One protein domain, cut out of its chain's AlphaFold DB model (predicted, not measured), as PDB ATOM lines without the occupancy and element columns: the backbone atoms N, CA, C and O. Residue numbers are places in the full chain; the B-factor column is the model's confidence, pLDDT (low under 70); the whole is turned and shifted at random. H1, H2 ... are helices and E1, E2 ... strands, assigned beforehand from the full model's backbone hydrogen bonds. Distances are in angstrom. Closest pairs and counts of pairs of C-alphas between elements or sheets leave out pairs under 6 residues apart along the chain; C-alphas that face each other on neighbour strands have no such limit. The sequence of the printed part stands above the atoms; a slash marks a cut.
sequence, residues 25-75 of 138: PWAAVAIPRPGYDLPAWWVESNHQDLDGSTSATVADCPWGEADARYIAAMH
ATOM      1  N   PRO A  25     -16.462 -20.440  29.982       71.94
ATOM      2  CA  PRO A  25     -15.010 -20.326  30.022       71.94
ATOM      3  C   PRO A  25     -14.452 -20.428  28.599       71.94
ATOM      4  O   PRO A  25     -14.869 -21.290  27.828       71.94
ATOM      5  N   TRP A  26     -13.537 -19.523  28.261       82.56
ATOM      6  CA  TRP A  26     -12.790 -19.556  27.009       82.56
ATOM      7  C   TRP A  26     -11.455 -20.232  27.303       82.56
ATOM      8  O   TRP A  26     -10.667 -19.721  28.101       82.56
ATOM      9  N   ALA A  27     -11.216 -21.398  26.707       83.25
ATOM     10  CA  ALA A  27     -10.006 -22.179  26.943       83.25
ATOM     11  C   ALA A  27      -9.315 -22.517  25.625       83.25
ATOM     12  O   ALA A  27      -9.955 -22.956  24.674       83.25
ATOM     13  N   ALA A  28      -7.997 -22.328  25.575       85.31
ATOM     14  CA  ALA A  28      -7.204 -22.793  24.447       85.31
ATOM     15  C   ALA A  28      -7.112 -24.325  24.491       85.31
ATOM     16  O   ALA A  28      -6.670 -24.890  25.494       85.31
ATOM     17  N   VAL A  29      -7.510 -24.988  23.408       84.56
ATOM     18  CA  VAL A  29      -7.482 -26.450  23.287       84.56
ATOM     19  C   VAL A  29      -6.799 -26.877  21.994       84.56
ATOM     20  O   VAL A  29      -6.947 -26.236  20.951       84.56
ATOM     21  N   ALA A  30      -6.042 -27.972  22.063       86.00
ATOM     22  CA  ALA A  30      -5.426 -28.589  20.897       86.00
ATOM     23  C   ALA A  30      -6.402 -29.577  20.252       86.00
ATOM     24  O   ALA A  30      -6.931 -30.464  20.925       86.00
ATOM     25  N   ILE A  31      -6.599 -29.460  18.941       80.31
ATOM     26  CA  ILE A  31      -7.506 -30.317  18.175       80.31
ATOM     27  C   ILE A  31      -6.672 -31.165  17.206       80.31
ATOM     28  O   ILE A  31      -5.925 -30.612  16.386       80.31
ATOM     29  N   PRO A  32      -6.783 -32.506  17.263       79.69
ATOM     30  CA  PRO A  32      -6.150 -33.375  16.280       79.69
ATOM     31  C   PRO A  32      -6.687 -33.089  14.877       79.69
ATOM     32  O   PRO A  32      -7.900 -33.074  14.665       79.69
ATOM     33  N   ARG A  33      -5.793 -32.923  13.897       73.62
ATOM     34  CA  ARG A  33      -6.179 -32.727  12.497       73.62
ATOM     35  C   ARG A  33      -5.704 -33.903  11.641       73.62
ATOM     36  O   ARG A  33      -4.498 -34.054  11.442       73.62
ATOM     37  N   PRO A  34      -6.616 -34.743  11.120       79.06
ATOM     38  CA  PRO A  34      -6.234 -35.851  10.251       79.06
ATOM     39  C   PRO A  34      -5.435 -35.368   9.031       79.06
ATOM     40  O   PRO A  34      -5.846 -34.425   8.358       79.06
ATOM     41  N   GLY A  35      -4.308 -36.026   8.740       78.81
ATOM     42  CA  GLY A  35      -3.477 -35.739   7.562       78.81
ATOM     43  C   GLY A  35      -2.421 -34.640   7.730       78.81
ATOM     44  O   GLY A  35      -1.824 -34.249   6.730       78.81
ATOM     45  N   TYR A  36      -2.174 -34.154   8.950       74.31
ATOM     46  CA  TYR A  36      -1.146 -33.150   9.241       74.31
ATOM     47  C   TYR A  36      -0.319 -33.511  10.483       74.31
ATOM     48  O   TYR A  36      -0.833 -34.123  11.416       74.31
ATOM     49  N   ASP A  37       0.947 -33.083  10.505       79.38
ATOM     50  CA  ASP A  37       1.911 -33.411  11.571       79.38
ATOM     51  C   ASP A  37       1.769 -32.544  12.835       79.38
ATOM     52  O   ASP A  37       2.362 -32.841  13.871       79.38
ATOM     53  N   LEU A  38       0.996 -31.457  12.762       74.69
ATOM     54  CA  LEU A  38       0.799 -30.508  13.856       74.69
ATOM     55  C   LEU A  38      -0.695 -30.388  14.211       74.69
ATOM     56  O   LEU A  38      -1.546 -30.471  13.323       74.69
ATOM     57  N   PRO A  39      -1.046 -30.187  15.494       76.50
ATOM     58  CA  PRO A  39      -2.423 -29.903  15.878       76.50
ATOM     59  C   PRO A  39      -2.827 -28.477  15.469       76.50
ATOM     60  O   PRO A  39      -1.987 -27.578  15.390       76.50
ATOM     61  N   ALA A  40      -4.127 -28.269  15.259       78.25
ATOM     62  CA  ALA A  40      -4.716 -26.931  15.265       78.25
ATOM     63  C   ALA A  40      -5.039 -26.520  16.712       78.25
ATOM     64  O   ALA A  40      -5.178 -27.381  17.585       78.25
ATOM     65  N   TRP A  41      -5.165 -25.218  16.964       77.81
ATOM     66  CA  TRP A  41      -5.511 -24.679  18.281       77.81
ATOM     67  C   TRP A  41      -6.759 -23.815  18.187       77.81
ATOM     68  O   TRP A  41      -6.800 -22.890  17.377       77.81
ATOM     69  N   TRP A  42      -7.748 -24.102  19.031       79.50
ATOM     70  CA  TRP A  42      -9.030 -23.396  19.074       79.50
ATOM     71  C   TRP A  42      -9.276 -22.784  20.447       79.50
ATOM     72  O   TRP A  42      -8.669 -23.189  21.441       79.50
ATOM     73  N   VAL A  43     -10.198 -21.824  20.495       78.62
ATOM     74  CA  VAL A  43     -10.820 -21.392  21.747       78.62
ATOM     75  C   VAL A  43     -12.128 -22.151  21.911       78.62
ATOM     76  O   VAL A  43     -13.104 -21.891  21.203       78.62
ATOM     77  N   GLU A  44     -12.118 -23.107  22.836       76.50
ATOM     78  CA  GLU A  44     -13.299 -23.865  23.219       76.50
ATOM     79  C   GLU A  44     -14.268 -22.974  23.997       76.50
ATOM     80  O   GLU A  44     -13.870 -22.152  24.829       76.50
ATOM     81  N   SER A  45     -15.554 -23.190  23.738       73.19
ATOM     82  CA  SER A  45     -16.643 -22.675  24.549       73.19
ATOM     83  C   SER A  45     -17.758 -23.707  24.681       73.19
ATOM     84  O   SER A  45     -17.800 -24.686  23.940       73.19
ATOM     85  N   ASN A  46     -18.695 -23.472  25.601       68.50
ATOM     86  CA  ASN A  46     -19.904 -24.294  25.713       68.50
ATOM     87  C   ASN A  46     -21.062 -23.789  24.828       68.50
ATOM     88  O   ASN A  46     -22.211 -24.161  25.069       68.50
ATOM     89  N   HIS A  47     -20.775 -22.927  23.847       68.50
ATOM     90  CA  HIS A  47     -21.773 -22.446  22.900       68.50
ATOM     91  C   HIS A  47     -22.331 -23.603  22.061       68.50
ATOM     92  O   HIS A  47     -21.602 -24.501  21.636       68.50
ATOM     93  N   GLN A  48     -23.639 -23.569  21.840       65.62
ATOM     94  CA  GLN A  48     -24.340 -24.456  20.924       65.62
ATOM     95  C   GLN A  48     -24.964 -23.589  19.842       65.62
ATOM     96  O   GLN A  48     -25.666 -22.624  20.160       65.62
ATOM     97  N   ASP A  49     -24.714 -23.943  18.587       67.00
ATOM     98  CA  ASP A  49     -25.362 -23.305  17.451       67.00
ATOM     99  C   ASP A  49     -26.865 -23.625  17.447       67.00
ATOM    100  O   ASP A  49     -27.349 -24.546  18.113       67.00
ATOM    101  N   LEU A  50     -27.632 -22.853  16.673       68.81
ATOM    102  CA  LEU A  50     -29.095 -22.973  16.589       68.81
ATOM    103  C   LEU A  50     -29.583 -24.358  16.136       68.81
ATOM    104  O   LEU A  50     -30.730 -24.717  16.398       68.81
ATOM    105  N   ASP A  51     -28.738 -25.130  15.456       77.81
ATOM    106  CA  ASP A  51     -29.021 -26.498  15.018       77.81
ATOM    107  C   ASP A  51     -28.683 -27.563  16.082       77.81
ATOM    108  O   ASP A  51     -28.822 -28.762  15.830       77.81
ATOM    109  N   GLY A  52     -28.273 -27.138  17.282       66.75
ATOM    110  CA  GLY A  52     -27.879 -28.012  18.383       66.75
ATOM    111  C   GLY A  52     -26.480 -28.603  18.225       66.75
ATOM    112  O   GLY A  52     -26.075 -29.420  19.056       66.75
ATOM    113  N   SER A  53     -25.730 -28.212  17.191       64.38
ATOM    114  CA  SER A  53     -24.328 -28.582  17.087       64.38
ATOM    115  C   SER A  53     -23.511 -27.816  18.130       64.38
ATOM    116  O   SER A  53     -23.608 -26.600  18.300       64.38
ATOM    117  N   THR A  54     -22.693 -28.544  18.884       55.94
ATOM    118  CA  THR A  54     -21.593 -27.945  19.640       55.94
ATOM    119  C   THR A  54     -20.492 -27.621  18.643       55.94
ATOM    120  O   THR A  54     -19.544 -28.397  18.487       55.94
ATOM    121  N   SER A  55     -20.626 -26.515  17.919       53.00
ATOM    122  CA  SER A  55     -19.495 -25.939  17.204       53.00
ATOM    123  C   SER A  55     -18.497 -25.472  18.254       53.00
ATOM    124  O   SER A  55     -18.607 -24.387  18.816       53.00
ATOM    125  N   ALA A  56     -17.518 -26.323  18.558       54.16
ATOM    126  CA  ALA A  56     -16.459 -26.072  19.537       54.16
ATOM    127  C   ALA A  56     -15.485 -24.945  19.117       54.16
ATOM    128  O   ALA A  56     -14.383 -24.838  19.651       54.16
ATOM    129  N   THR A  57     -15.865 -24.117  18.141       57.66
ATOM    130  CA  THR A  57     -15.028 -23.105  17.503       57.66
ATOM    131  C   THR A  57     -15.701 -21.750  17.540       57.66
ATOM    132  O   THR A  57     -16.583 -21.465  16.736       57.66
ATOM    133  N   VAL A  58     -15.231 -20.888  18.434       61.88
ATOM    134  CA  VAL A  58     -15.586 -19.461  18.428       61.88
ATOM    135  C   VAL A  58     -14.550 -18.661  17.629       61.88
ATOM    136  O   VAL A  58     -14.870 -17.641  17.026       61.88
ATOM    137  N   ALA A  59     -13.308 -19.155  17.574       65.06
ATOM    138  CA  ALA A  59     -12.228 -18.603  16.766       65.06
ATOM    139  C   ALA A  59     -11.235 -19.706  16.358       65.06
ATOM    140  O   ALA A  59     -10.793 -20.487  17.204       65.06
ATOM    141  N   ASP A  60     -10.880 -19.742  15.070       64.06
ATOM    142  CA  ASP A  60      -9.801 -20.573  14.517       64.06
ATOM    143  C   ASP A  60      -8.531 -19.724  14.364       64.06
ATOM    144  O   ASP A  60      -8.603 -18.545  14.012       64.06
ATOM    145  N   CYS A  61      -7.371 -20.311  14.646       64.38
ATOM    146  CA  CYS A  61      -6.075 -19.640  14.580       64.38
ATOM    147  C   CYS A  61      -5.110 -20.416  13.674       64.38
ATOM    148  O   CYS A  61      -5.215 -21.641  13.560       64.38
ATOM    149  N   PRO A  62      -4.122 -19.742  13.050       69.38
ATOM    150  CA  PRO A  62      -3.015 -20.422  12.389       69.38
ATOM    151  C   PRO A  62      -2.281 -21.388  13.334       69.38
ATOM    152  O   PRO A  62      -2.457 -21.373  14.547       69.38
ATOM    153  N   TRP A  63      -1.419 -22.221  12.759       69.50
ATOM    154  CA  TRP A  63      -0.699 -23.318  13.409       69.50
ATOM    155  C   TRP A  63       0.245 -22.828  14.525       69.50
ATOM    156  O   TRP A  63       1.447 -22.676  14.320       69.50
ATOM    157  N   GLY A  64      -0.307 -22.563  15.709       72.62
ATOM    158  CA  GLY A  64       0.416 -22.075  16.876       72.62
ATOM    159  C   GLY A  64      -0.512 -21.796  18.058       72.62
ATOM    160  O   GLY A  64      -1.593 -21.242  17.911       72.62
ATOM    161  N   GLU A  65      -0.069 -22.161  19.259       80.94
ATOM    162  CA  GLU A  65      -0.857 -21.995  20.489       80.94
ATOM    163  C   GLU A  65      -1.005 -20.517  20.921       80.94
ATOM    164  O   GLU A  65      -1.920 -20.163  21.665       80.94
ATOM    165  N   ALA A  66      -0.091 -19.645  20.478       77.31
ATOM    166  CA  ALA A  66       0.058 -18.289  21.005       77.31
ATOM    167  C   ALA A  66      -1.194 -17.414  20.814       77.31
ATOM    168  O   ALA A  66      -1.633 -16.773  21.770       77.31
ATOM    169  N   ASP A  67      -1.796 -17.433  19.624       80.88
ATOM    170  CA  ASP A  67      -2.974 -16.612  19.324       80.88
ATOM    171  C   ASP A  67      -4.217 -17.123  20.060       80.88
ATOM    172  O   ASP A  67      -4.964 -16.331  20.635       80.88
ATOM    173  N   ALA A  68      -4.396 -18.445  20.161       79.12
ATOM    174  CA  ALA A  68      -5.511 -19.041  20.898       79.12
ATOM    175  C   ALA A  68      -5.486 -18.656  22.389       79.12
ATOM    176  O   ALA A  68      -6.525 -18.336  22.965       79.12
ATOM    177  N   ARG A  69      -4.298 -18.608  23.013       81.94
ATOM    178  CA  ARG A  69      -4.142 -18.118  24.396       81.94
ATOM    179  C   ARG A  69      -4.502 -16.639  24.529       81.94
ATOM    180  O   ARG A  69      -5.130 -16.257  25.515       81.94
ATOM    181  N   TYR A  70      -4.116 -15.814  23.554       80.25
ATOM    182  CA  TYR A  70      -4.451 -14.391  23.550       80.25
ATOM    183  C   TYR A  70      -5.960 -14.161  23.394       80.25
ATOM    184  O   TYR A  70      -6.541 -13.389  24.152       80.25
ATOM    185  N   ILE A  71      -6.616 -14.874  22.476       79.38
ATOM    186  CA  ILE A  71      -8.068 -14.782  22.271       79.38
ATOM    187  C   ILE A  71      -8.820 -15.292  23.501       79.38
ATOM    188  O   ILE A  71      -9.749 -14.629  23.951       79.38
ATOM    189  N   ALA A  72      -8.399 -16.411  24.100       78.75
ATOM    190  CA  ALA A  72      -9.012 -16.931  25.323       78.75
ATOM    191  C   ALA A  72      -8.955 -15.923  26.487       78.75
ATOM    192  O   ALA A  72      -9.892 -15.826  27.281       78.75
ATOM    193  N   ALA A  73      -7.890 -15.116  26.561       82.19
ATOM    194  CA  ALA A  73      -7.782 -14.038  27.538       82.19
ATOM    195  C   ALA A  73      -8.801 -12.904  27.311       82.19
ATOM    196  O   ALA A  73      -9.085 -12.165  28.247       82.19
ATOM    197  N   MET A  74      -9.400 -12.785  26.124       81.25
ATOM    198  CA  MET A  74     -10.436 -11.793  25.800       81.25
ATOM    199  C   MET A  74     -11.854 -12.248  26.187       81.25
ATOM    200  O   MET A  74     -12.833 -11.800  25.593       81.25
ATOM    201  N   HIS A  75     -11.973 -13.103  27.210       82.69
ATOM    202  CA  HIS A  75     -13.241 -13.488  27.840       82.69
ATOM    203  C   HIS A  75     -14.148 -12.259  28.084       82.69
ATOM    204  O   HIS A  75     -13.632 -11.197  28.448       82.69
TER     205      HIS A  75
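This is residues 25 to 75 of the 138 residues of an uncharacterized protein of Streptomyces albidoflavus (UniProt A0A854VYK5). Little regular structure is here: a two-stranded hairpin, E1 and E2, has one short helix, H1, packed on it, and loops spread out to Asp 37 and Leu 50, the two C-alphas farthest apart. The 51 printed residues hold E1, E2 and H1 in that order, 19 residues in named elements, class mixed; the sheet E1 - E2 is antiparallel. The whole is flat, 33 by 26 by 12 A, and only just compact, close to loose, with a radius of gyration of the C-alphas of 11.3 A.

Look first at E1, residues 27 to 31, and E2, residues 40 to 44: they form an antiparallel hairpin at 143 degrees, with N 29 and O 42 within hydrogen-bond range at 2.9 A. For H1, residues 65 to 73, find the closest C-alphas to E1, Ala 28 and Ala 68, 5.4 A apart, and to E2, Trp 41 and Glu 65, 5.8 A apart. In H1 every O i to N i+4 pair is within hydrogen-bond range.

Find C-alpha 27 at (-10.006, -22.179, 26.943); from there E1 runs 12.2 A. E2 runs 12.1 A, and H1 runs 12.7 A to C-alpha 73 at (-7.782, -14.038, 27.538).

The printed part has no cut. The link from E2 to H1 is long, 20 residues; confidence is under 70 at residues 46 to 50 and 52 to 63.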